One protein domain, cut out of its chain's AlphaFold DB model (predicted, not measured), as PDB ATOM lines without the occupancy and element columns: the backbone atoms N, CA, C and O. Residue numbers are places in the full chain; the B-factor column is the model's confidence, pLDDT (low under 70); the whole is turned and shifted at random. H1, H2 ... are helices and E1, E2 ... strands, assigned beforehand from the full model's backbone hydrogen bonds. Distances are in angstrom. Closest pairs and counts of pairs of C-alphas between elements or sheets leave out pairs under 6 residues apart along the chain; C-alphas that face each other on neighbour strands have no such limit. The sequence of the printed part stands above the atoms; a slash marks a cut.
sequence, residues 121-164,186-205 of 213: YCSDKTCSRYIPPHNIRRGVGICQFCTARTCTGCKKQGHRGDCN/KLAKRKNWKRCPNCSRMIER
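This is residues 121 to 164 and 186 to 205 of the 213 residues of an uncharacterized protein of Penicillium solitum (UniProt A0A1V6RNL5). Little regular structure: two small loop-built lobes stand separately, residues 121 to 164 round the short hairpin E1 and E2, and residues 186 to 205 with the small helix H1 and a loop that folds back. The printed part has 64 residues, only 12 in named elements, in the order E1, E2, H1; the class is mixed. It is only just loose, close to extended, with a radius of gyration of the C-alphas of 16.0 A, and elongated, 43 by 25 by 22 A.

E1, residues 140 to 142, and E2, residues 149 to 151, are antiparallel neighbours at 153 degrees and form a hairpin. N 141 and O 150 are 2.8 A apart, within hydrogen-bond range. Residues 136 to 137 pair antiparallel with residues 140 to 141 of E1, and residues 194 to 195 with 202 to 203. H1, residues 186 to 191, is apart from E1; every O i to N i+4 pair in H1 is within hydrogen-bond range.

E1 begins at C-alpha 140 (219.832, 246.201, 242.226) and spans 6.6 A; E2 spans 6.9 A. H1 spans 8.7 A and ends at C-alpha 191 (198.637, 218.324, 228.869).

Residues 165 to 185 are not printed, and C-alphas 164 and 186 are 27.4 A apart across the cut. Residues 164 and 198 are under pLDDT 70.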
ATOM      1  N   TYR A 121     214.016 243.259 234.277       96.00
ATOM      2  CA  TYR A 121     213.108 244.254 233.711       96.00
ATOM      3  C   TYR A 121     212.697 245.242 234.795       96.00
ATOM      4  O   TYR A 121     212.673 244.893 235.972       96.00
ATOM      5  N   CYS A 122     212.365 246.468 234.411       97.25
ATOM      6  CA  CYS A 122     211.912 247.491 235.336       97.25
ATOM      7  C   CYS A 122     210.638 247.053 236.078       97.25
ATOM      8  O   CYS A 122     209.627 246.727 235.461       97.25
ATOM      9  N   SER A 123     210.683 247.086 237.412       96.25
ATOM     10  CA  SER A 123     209.583 246.696 238.311       96.25
ATOM     11  C   SER A 123     208.356 247.614 238.261       96.25
ATOM     12  O   SER A 123     207.275 247.223 238.703       96.25
ATOM     13  N   ASP A 124     208.508 248.825 237.727       95.88
ATOM     14  CA  ASP A 124     207.388 249.668 237.312       95.88
ATOM     15  C   ASP A 124     206.736 249.073 236.056       95.88
ATOM     16  O   ASP A 124     207.323 249.088 234.973       95.88
ATOM     17  N   LYS A 125     205.498 248.588 236.214       93.06
ATOM     18  CA  LYS A 125     204.702 247.939 235.161       93.06
ATOM     19  C   LYS A 125     204.456 248.835 233.944       93.06
ATOM     20  O   LYS A 125     204.327 248.308 232.842       93.06
ATOM     21  N   THR A 126     204.384 250.156 234.123       95.69
ATOM     22  CA  THR A 126     204.168 251.099 233.012       95.69
ATOM     23  C   THR A 126     205.428 251.279 232.169       95.69
ATOM     24  O   THR A 126     205.339 251.486 230.961       95.69
ATOM     25  N   CYS A 127     206.604 251.120 232.781       95.69
ATOM     26  CA  CYS A 127     207.881 251.125 232.086       95.69
ATOM     27  C   CYS A 127     208.213 249.746 231.498       95.69
ATOM     28  O   CYS A 127     208.426 249.636 230.293       95.69
ATOM     29  N   SER A 128     208.297 248.704 232.337       94.06
ATOM     30  CA  SER A 128     208.649 247.308 231.998       94.06
ATOM     31  C   SER A 128     209.915 247.095 231.137       94.06
ATOM     32  O   SER A 128     210.176 245.980 230.689       94.06
ATOM     33  N   ARG A 129     210.736 248.130 230.902       94.25
ATOM     34  CA  ARG A 129     211.926 248.063 230.033       94.25
ATOM     35  C   ARG A 129     213.023 247.188 230.635       94.25
ATOM     36  O   ARG A 129     213.224 247.185 231.847       94.25
ATOM     37  N   TYR A 130     213.760 246.488 229.776       95.19
ATOM     38  CA  TYR A 130     214.971 245.757 230.150       95.19
ATOM     39  C   TYR A 130     216.018 246.694 230.779       95.19
ATOM     40  O   TYR A 130     216.194 247.833 230.343       95.19
ATOM     41  N   ILE A 131     216.708 246.207 231.811       95.50
ATOM     42  CA  ILE A 131     217.800 246.883 232.512       95.50
ATOM     43  C   ILE A 131     219.098 246.119 232.197       95.50
ATOM     44  O   ILE A 131     219.335 245.069 232.795       95.50
ATOM     45  N   PRO A 132     219.955 246.632 231.291       92.75
ATOM     46  CA  PRO A 132     221.218 245.987 230.938       92.75
ATOM     47  C   PRO A 132     222.146 245.744 232.145       92.75
ATOM     48  O   PRO A 132     222.175 246.582 233.052       92.75
ATOM     49  N   PRO A 133     222.994 244.694 232.131       91.56
ATOM     50  CA  PRO A 133     223.868 244.343 233.256       91.56
ATOM     51  C   PRO A 133     224.779 245.468 233.772       91.56
ATOM     52  O   PRO A 133     225.034 245.551 234.969       91.56
ATOM     53  N   HIS A 134     225.219 246.397 232.915       91.88
ATOM     54  CA  HIS A 134     226.032 247.550 233.336       91.88
ATOM     55  C   HIS A 134     225.269 248.564 234.223       91.88
ATOM     56  O   HIS A 134     225.892 249.357 234.932       91.88
ATOM     57  N   ASN A 135     223.931 248.513 234.229       93.94
ATOM     58  CA  ASN A 135     223.047 249.299 235.098       93.94
ATOM     59  C   ASN A 135     222.648 248.549 236.385       93.94
ATOM     60  O   ASN A 135     221.822 249.040 237.158       93.94
ATOM     61  N   ILE A 136     223.232 247.370 236.629       93.88
ATOM     62  CA  ILE A 136     223.021 246.557 237.828       93.88
ATOM     63  C   ILE A 136     224.208 246.736 238.778       93.88
ATOM     64  O   ILE A 136     225.365 246.551 238.404       93.88
ATOM     65  N   ARG A 137     223.940 247.082 240.043       92.81
ATOM     66  CA  ARG A 137     224.962 247.183 241.100       92.81
ATOM     67  C   ARG A 137     224.450 246.562 242.396       92.81
ATOM     68  O   ARG A 137     223.370 246.908 242.863       92.81
ATOM     69  N   ARG A 138     225.240 245.657 242.993       90.12
ATOM     70  CA  ARG A 138     224.934 244.966 244.269       90.12
ATOM     71  C   ARG A 138     223.511 244.365 244.316       90.12
ATOM     72  O   ARG A 138     222.771 244.602 245.263       90.12
ATOM     73  N   GLY A 139     223.113 243.640 243.266       90.62
ATOM     74  CA  GLY A 139     221.789 243.002 243.181       90.62
ATOM     75  C   GLY A 139     220.610 243.957 242.938       90.62
ATOM     76  O   GLY A 139     219.456 243.557 243.090       90.62
ATOM     77  N   VAL A 140     220.869 245.218 242.568       94.88
ATOM     78  CA  VAL A 140     219.832 246.201 242.226       94.88
ATOM     79  C   VAL A 140     220.112 246.808 240.852       94.88
ATOM     80  O   VAL A 140     221.145 247.444 240.646       94.88
ATOM     81  N   GLY A 141     219.180 246.620 239.921       96.31
ATOM     82  CA  GLY A 141     219.126 247.330 238.645       96.31
ATOM     83  C   GLY A 141     218.507 248.719 238.798       96.31
ATOM     84  O   GLY A 141     217.601 248.911 239.614       96.31
ATOM     85  N   ILE A 142     218.984 249.684 238.013       97.06
ATOM     86  CA  ILE A 142     218.410 251.032 237.912       97.06
ATOM     87  C   ILE A 142     217.917 251.242 236.478       97.06
ATOM     88  O   ILE A 142     218.693 251.139 235.529       97.06
ATOM     89  N   CYS A 143     216.628 251.536 236.308       96.25
ATOM     90  CA  CYS A 143     216.061 251.849 235.003       96.25
ATOM     91  C   CYS A 143     216.485 253.256 234.560       96.25
ATOM     92  O   CYS A 143     216.120 254.241 235.199       96.25
ATOM     93  N   GLN A 144     217.191 253.368 233.433       94.50
ATOM     94  CA  GLN A 144     217.654 254.660 232.904       94.50
ATOM     95  C   GLN A 144     216.520 255.554 232.354       94.50
ATOM     96  O   GLN A 144     216.748 256.728 232.091       94.50
ATOM     97  N   PHE A 145     215.298 255.026 232.196       93.56
ATOM     98  CA  PHE A 145     214.157 255.765 231.636       93.56
ATOM     99  C   PHE A 145     213.246 256.397 232.699       93.56
ATOM    100  O   PHE A 145     212.809 257.527 232.523       93.56
ATOM    101  N   CYS A 146     212.953 255.689 233.797       96.00
ATOM    102  CA  CYS A 146     212.087 256.190 234.878       96.00
ATOM    103  C   CYS A 146     212.787 256.267 236.247       96.00
ATOM    104  O   CYS A 146     212.143 256.540 237.256       96.00
ATOM    105  N   THR A 147     214.100 256.014 236.314       95.50
ATOM    106  CA  THR A 147     214.937 255.951 237.539       95.50
ATOM    107  C   THR A 147     214.537 254.893 238.577       95.50
ATOM    108  O   THR A 147     215.233 254.711 239.580       95.50
ATOM    109  N   ALA A 148     213.452 254.146 238.340       95.94
ATOM    110  CA  ALA A 148     212.978 253.104 239.236       95.94
ATOM    111  C   ALA A 148     214.047 252.025 239.465       95.94
ATOM    112  O   ALA A 148     214.809 251.645 238.571       95.94
ATOM    113  N   ARG A 149     214.097 251.535 240.706       96.50
ATOM    114  CA  ARG A 149     215.064 250.541 241.172       96.50
ATOM    115  C   ARG A 149     214.395 249.180 241.241       96.50
ATOM    116  O   ARG A 149     213.306 249.077 241.796       96.50
ATOM    117  N   THR A 150     215.079 248.138 240.791       96.56
ATOM    118  CA  THR A 150     214.562 246.762 240.773       96.56
ATOM    119  C   THR A 150     215.564 245.812 241.417       96.56
ATOM    120  O   THR A 150     216.746 245.847 241.088       96.56
ATOM    121  N   CYS A 151     215.119 244.960 242.339       95.62
ATOM    122  CA  CYS A 151     215.949 243.886 242.886       95.62
ATOM    123  C   CYS A 151     216.118 242.780 241.836       95.62
ATOM    124  O   CYS A 151     215.126 242.277 241.313       95.62
ATOM    125  N   THR A 152     217.349 242.364 241.539       93.75
ATOM    126  CA  THR A 152     217.605 241.326 240.525       93.75
ATOM    127  C   THR A 152     217.210 239.927 240.988       93.75
ATOM    128  O   THR A 152     216.917 239.094 240.139       93.75
ATOM    129  N   GLY A 153     217.174 239.675 242.303       91.25
ATOM    130  CA  GLY A 153     216.758 238.395 242.879       91.25
ATOM    131  C   GLY A 153     215.249 238.181 242.769       91.25
ATOM    132  O   GLY A 153     214.791 237.315 242.034       91.25
ATOM    133  N   CYS A 154     214.451 239.006 243.453       92.06
ATOM    134  CA  CYS A 154     212.991 238.853 243.459       92.06
ATOM    135  C   CYS A 154     212.261 239.524 242.279       92.06
ATOM    136  O   CYS A 154     211.036 239.431 242.207       92.06
ATOM    137  N   LYS A 155     212.983 240.238 241.397       92.50
ATOM    138  CA  LYS A 155     212.474 241.004 240.235       92.50
ATOM    139  C   LYS A 155     211.394 242.063 240.579       92.50
ATOM    140  O   LYS A 155     210.727 242.590 239.693       92.50
ATOM    141  N   LYS A 156     211.231 242.410 241.866       91.50
ATOM    142  CA  LYS A 156     210.315 243.449 242.391       91.50
ATOM    143  C   LYS A 156     211.049 244.780 242.605       91.50
ATOM    144  O   LYS A 156     212.258 244.879 242.398       91.50
ATOM    145  N   GLN A 157     210.318 245.799 243.063       94.00
ATOM    146  CA  GLN A 157     210.876 247.089 243.479       94.00
ATOM    147  C   GLN A 157     212.072 246.908 244.430       94.00
ATOM    148  O   GLN A 157     212.023 246.120 245.373       94.00
ATOM    149  N   GLY A 158     213.158 247.635 244.166       92.06
ATOM    150  CA  GLY A 158     214.419 247.527 244.893       92.06
ATOM    151  C   GLY A 158     214.280 247.938 246.359       92.06
ATOM    152  O   GLY A 158     213.922 249.077 246.657       92.06
ATOM    153  N   HIS A 159     214.607 247.013 247.258       87.50
ATOM    154  CA  HIS A 159     214.462 247.142 248.708       87.50
ATOM    155  C   HIS A 159     215.830 247.122 249.425       87.50
ATOM    156  O   HIS A 159     216.890 247.106 248.796       87.50
ATOM    157  N   ARG A 160     215.801 247.166 250.761       81.69
ATOM    158  CA  ARG A 160     216.891 246.725 251.652       81.69
ATOM    159  C   ARG A 160     216.408 245.466 252.392       81.69
ATOM    160  O   ARG A 160     215.219 245.165 252.313       81.69
ATOM    161  N   GLY A 161     217.294 244.765 253.095       76.12
ATOM    162  CA  GLY A 161     216.952 243.470 253.699       76.12
ATOM    163  C   GLY A 161     216.774 242.372 252.649       76.12
ATOM    164  O   GLY A 161     217.102 242.571 251.473       76.12
ATOM    165  N   ASP A 162     216.259 241.227 253.075       77.50
ATOM    166  CA  ASP A 162     216.144 240.039 252.237       77.50
ATOM    167  C   ASP A 162     214.949 240.125 251.282       77.50
ATOM    168  O   ASP A 162     213.983 240.862 251.482       77.50
ATOM    169  N   CYS A 163     214.980 239.323 250.214       79.75
ATOM    170  CA  CYS A 163     213.898 239.265 249.225       79.75
ATOM    171  C   CYS A 163     212.537 238.819 249.798       79.75
ATOM    172  O   CYS A 163     211.511 238.995 249.136       79.75
ATOM    173  N   ASN A 164     212.523 238.273 251.018       69.06
ATOM    174  CA  ASN A 164     211.317 237.926 251.763       69.06
ATOM    175  C   ASN A 164     210.640 239.146 252.414       69.06
ATOM    176  O   ASN A 164     209.412 239.172 252.499       69.06
ATOM    177  N   LYS A 186     201.133 218.260 237.720       84.50
ATOM    178  CA  LYS A 186     199.884 217.534 237.398       84.50
ATOM    179  C   LYS A 186     199.188 218.096 236.150       84.50
ATOM    180  O   LYS A 186     198.575 217.340 235.394       84.50
ATOM    181  N   LEU A 187     199.248 219.407 235.914       85.00
ATOM    182  CA  LEU A 187     198.756 220.047 234.688       85.00
ATOM    183  C   LEU A 187     199.628 219.673 233.484       85.00
ATOM    184  O   LEU A 187     199.093 219.196 232.486       85.00
ATOM    185  N   ALA A 188     200.951 219.794 233.607       84.62
ATOM    186  CA  ALA A 188     201.904 219.447 232.559       84.62
ATOM    187  C   ALA A 188     201.793 217.972 232.145       84.62
ATOM    188  O   ALA A 188     201.692 217.680 230.954       84.62
ATOM    189  N   LYS A 189     201.693 217.049 233.114       82.94
ATOM    190  CA  LYS A 189     201.452 215.615 232.874       82.94
ATOM    191  C   LYS A 189     200.138 215.371 232.118       82.94
ATOM    192  O   LYS A 189     200.141 214.638 231.134       82.94
ATOM    193  N   ARG A 190     199.033 216.034 232.495       84.56
ATOM    194  CA  ARG A 190     197.740 215.937 231.774       84.56
ATOM    195  C   ARG A 190     197.772 216.535 230.363       84.56
ATOM    196  O   ARG A 190     197.077 216.041 229.482       84.56
ATOM    197  N   LYS A 191     198.547 217.598 230.146       82.06
ATOM    198  CA  LYS A 191     198.637 218.324 228.869       82.06
ATOM    199  C   LYS A 191     199.809 217.896 227.974       82.06
ATOM    200  O   LYS A 191     199.962 218.426 226.880       82.06
ATOM    201  N   ASN A 192     200.624 216.930 228.405       81.75
ATOM    202  CA  ASN A 192     201.884 216.545 227.754       81.75
ATOM    203  C   ASN A 192     202.863 217.723 227.545       81.75
ATOM    204  O   ASN A 192     203.663 217.715 226.605       81.75
ATOM    205  N   TRP A 193     202.818 218.729 228.426       88.88
ATOM    206  CA  TRP A 193     203.811 219.803 228.447       88.88
ATOM    207  C   TRP A 193     205.153 219.268 228.953       88.88
ATOM    208  O   TRP A 193     205.207 218.373 229.798       88.88
ATOM    209  N   LYS A 194     206.248 219.833 228.447       82.94
ATOM    210  CA  LYS A 194     207.620 219.514 228.873       82.94
ATOM    211  C   LYS A 194     208.338 220.782 229.317       82.94
ATOM    212  O   LYS A 194     207.964 221.865 228.885       82.94
ATOM    213  N   ARG A 195     209.396 220.662 230.121       84.06
ATOM    214  CA  ARG A 195     210.347 221.768 230.318       84.06
ATOM    215  C   ARG A 195     211.307 221.835 229.122       84.06
ATOM    216  O   ARG A 195     211.774 220.799 228.650       84.06
ATOM    217  N   CYS A 196     211.591 223.039 228.637       77.88
ATOM    218  CA  CYS A 196     212.641 223.301 227.653       77.88
ATOM    219  C   CYS A 196     214.021 222.972 228.258       77.88
ATOM    220  O   CYS A 196     214.287 223.431 229.371       77.88
ATOM    221  N   PRO A 197     214.913 222.232 227.567       75.19
ATOM    222  CA  PRO A 197     216.216 221.855 228.121       75.19
ATOM    223  C   PRO A 197     217.153 223.053 228.341       75.19
ATOM    224  O   PRO A 197     217.992 223.001 229.232       75.19
ATOM    225  N   ASN A 198     216.999 224.132 227.564       69.56
ATOM    226  CA  ASN A 198     217.867 225.312 227.636       69.56
ATOM    227  C   ASN A 198     217.423 226.329 228.709       69.56
ATOM    228  O   ASN A 198     218.253 226.917 229.389       69.56
ATOM    229  N   CYS A 199     216.111 226.544 228.882       78.69
ATOM    230  CA  CYS A 199     215.579 227.602 229.760       78.69
ATOM    231  C   CYS A 199     214.570 227.131 230.824       78.69
ATOM    232  O   CYS A 199     213.920 227.956 231.461       78.69
ATOM    233  N   SER A 200     214.382 225.817 231.008       75.94
ATOM    234  CA  SER A 200     213.492 225.181 232.007       75.94
ATOM    235  C   SER A 200     211.999 225.578 231.993       75.94
ATOM    236  O   SER A 200     211.213 225.052 232.792       75.94
ATOM    237  N   ARG A 201     211.581 226.457 231.073       78.19
ATOM    238  CA  ARG A 201     210.201 226.925 230.875       78.19
ATOM    239  C   ARG A 201     209.313 225.805 230.330       78.19
ATOM    240  O   ARG A 201     209.762 225.023 229.493       78.19
ATOM    241  N   MET A 202     208.058 225.734 230.776       83.62
ATOM    242  CA  MET A 202     207.078 224.791 230.223       83.62
ATOM    243  C   MET A 202     206.718 225.145 228.772       83.62
ATOM    244  O   MET A 202     206.510 226.316 228.454       83.62
ATOM    245  N   ILE A 203     206.626 224.127 227.917       82.56
ATOM    246  CA  ILE A 203     206.277 224.212 226.494       82.56
ATOM    247  C   ILE A 203     205.239 223.141 226.121       82.56
ATOM    248  O   ILE A 203     205.349 221.980 226.526       82.56
ATOM    249  N   GLU A 204     204.234 223.533 225.334       83.81
ATOM    250  CA  GLU A 204     203.207 222.647 224.769       83.81
ATOM    251  C   GLU A 204     203.601 222.198 223.354       83.81
ATOM    252  O   GLU A 204     204.118 222.987 222.565       83.81
ATOM    253  N   ARG A 205     203.331 220.933 223.004       74.25
ATOM    254  CA  ARG A 205     203.503 220.424 221.634       74.25
ATOM    255  C   ARG A 205     202.138 220.301 220.959       74.25
ATOM    256  O   ARG A 205     201.489 219.264 221.075       74.25
TER     257      ARG A 205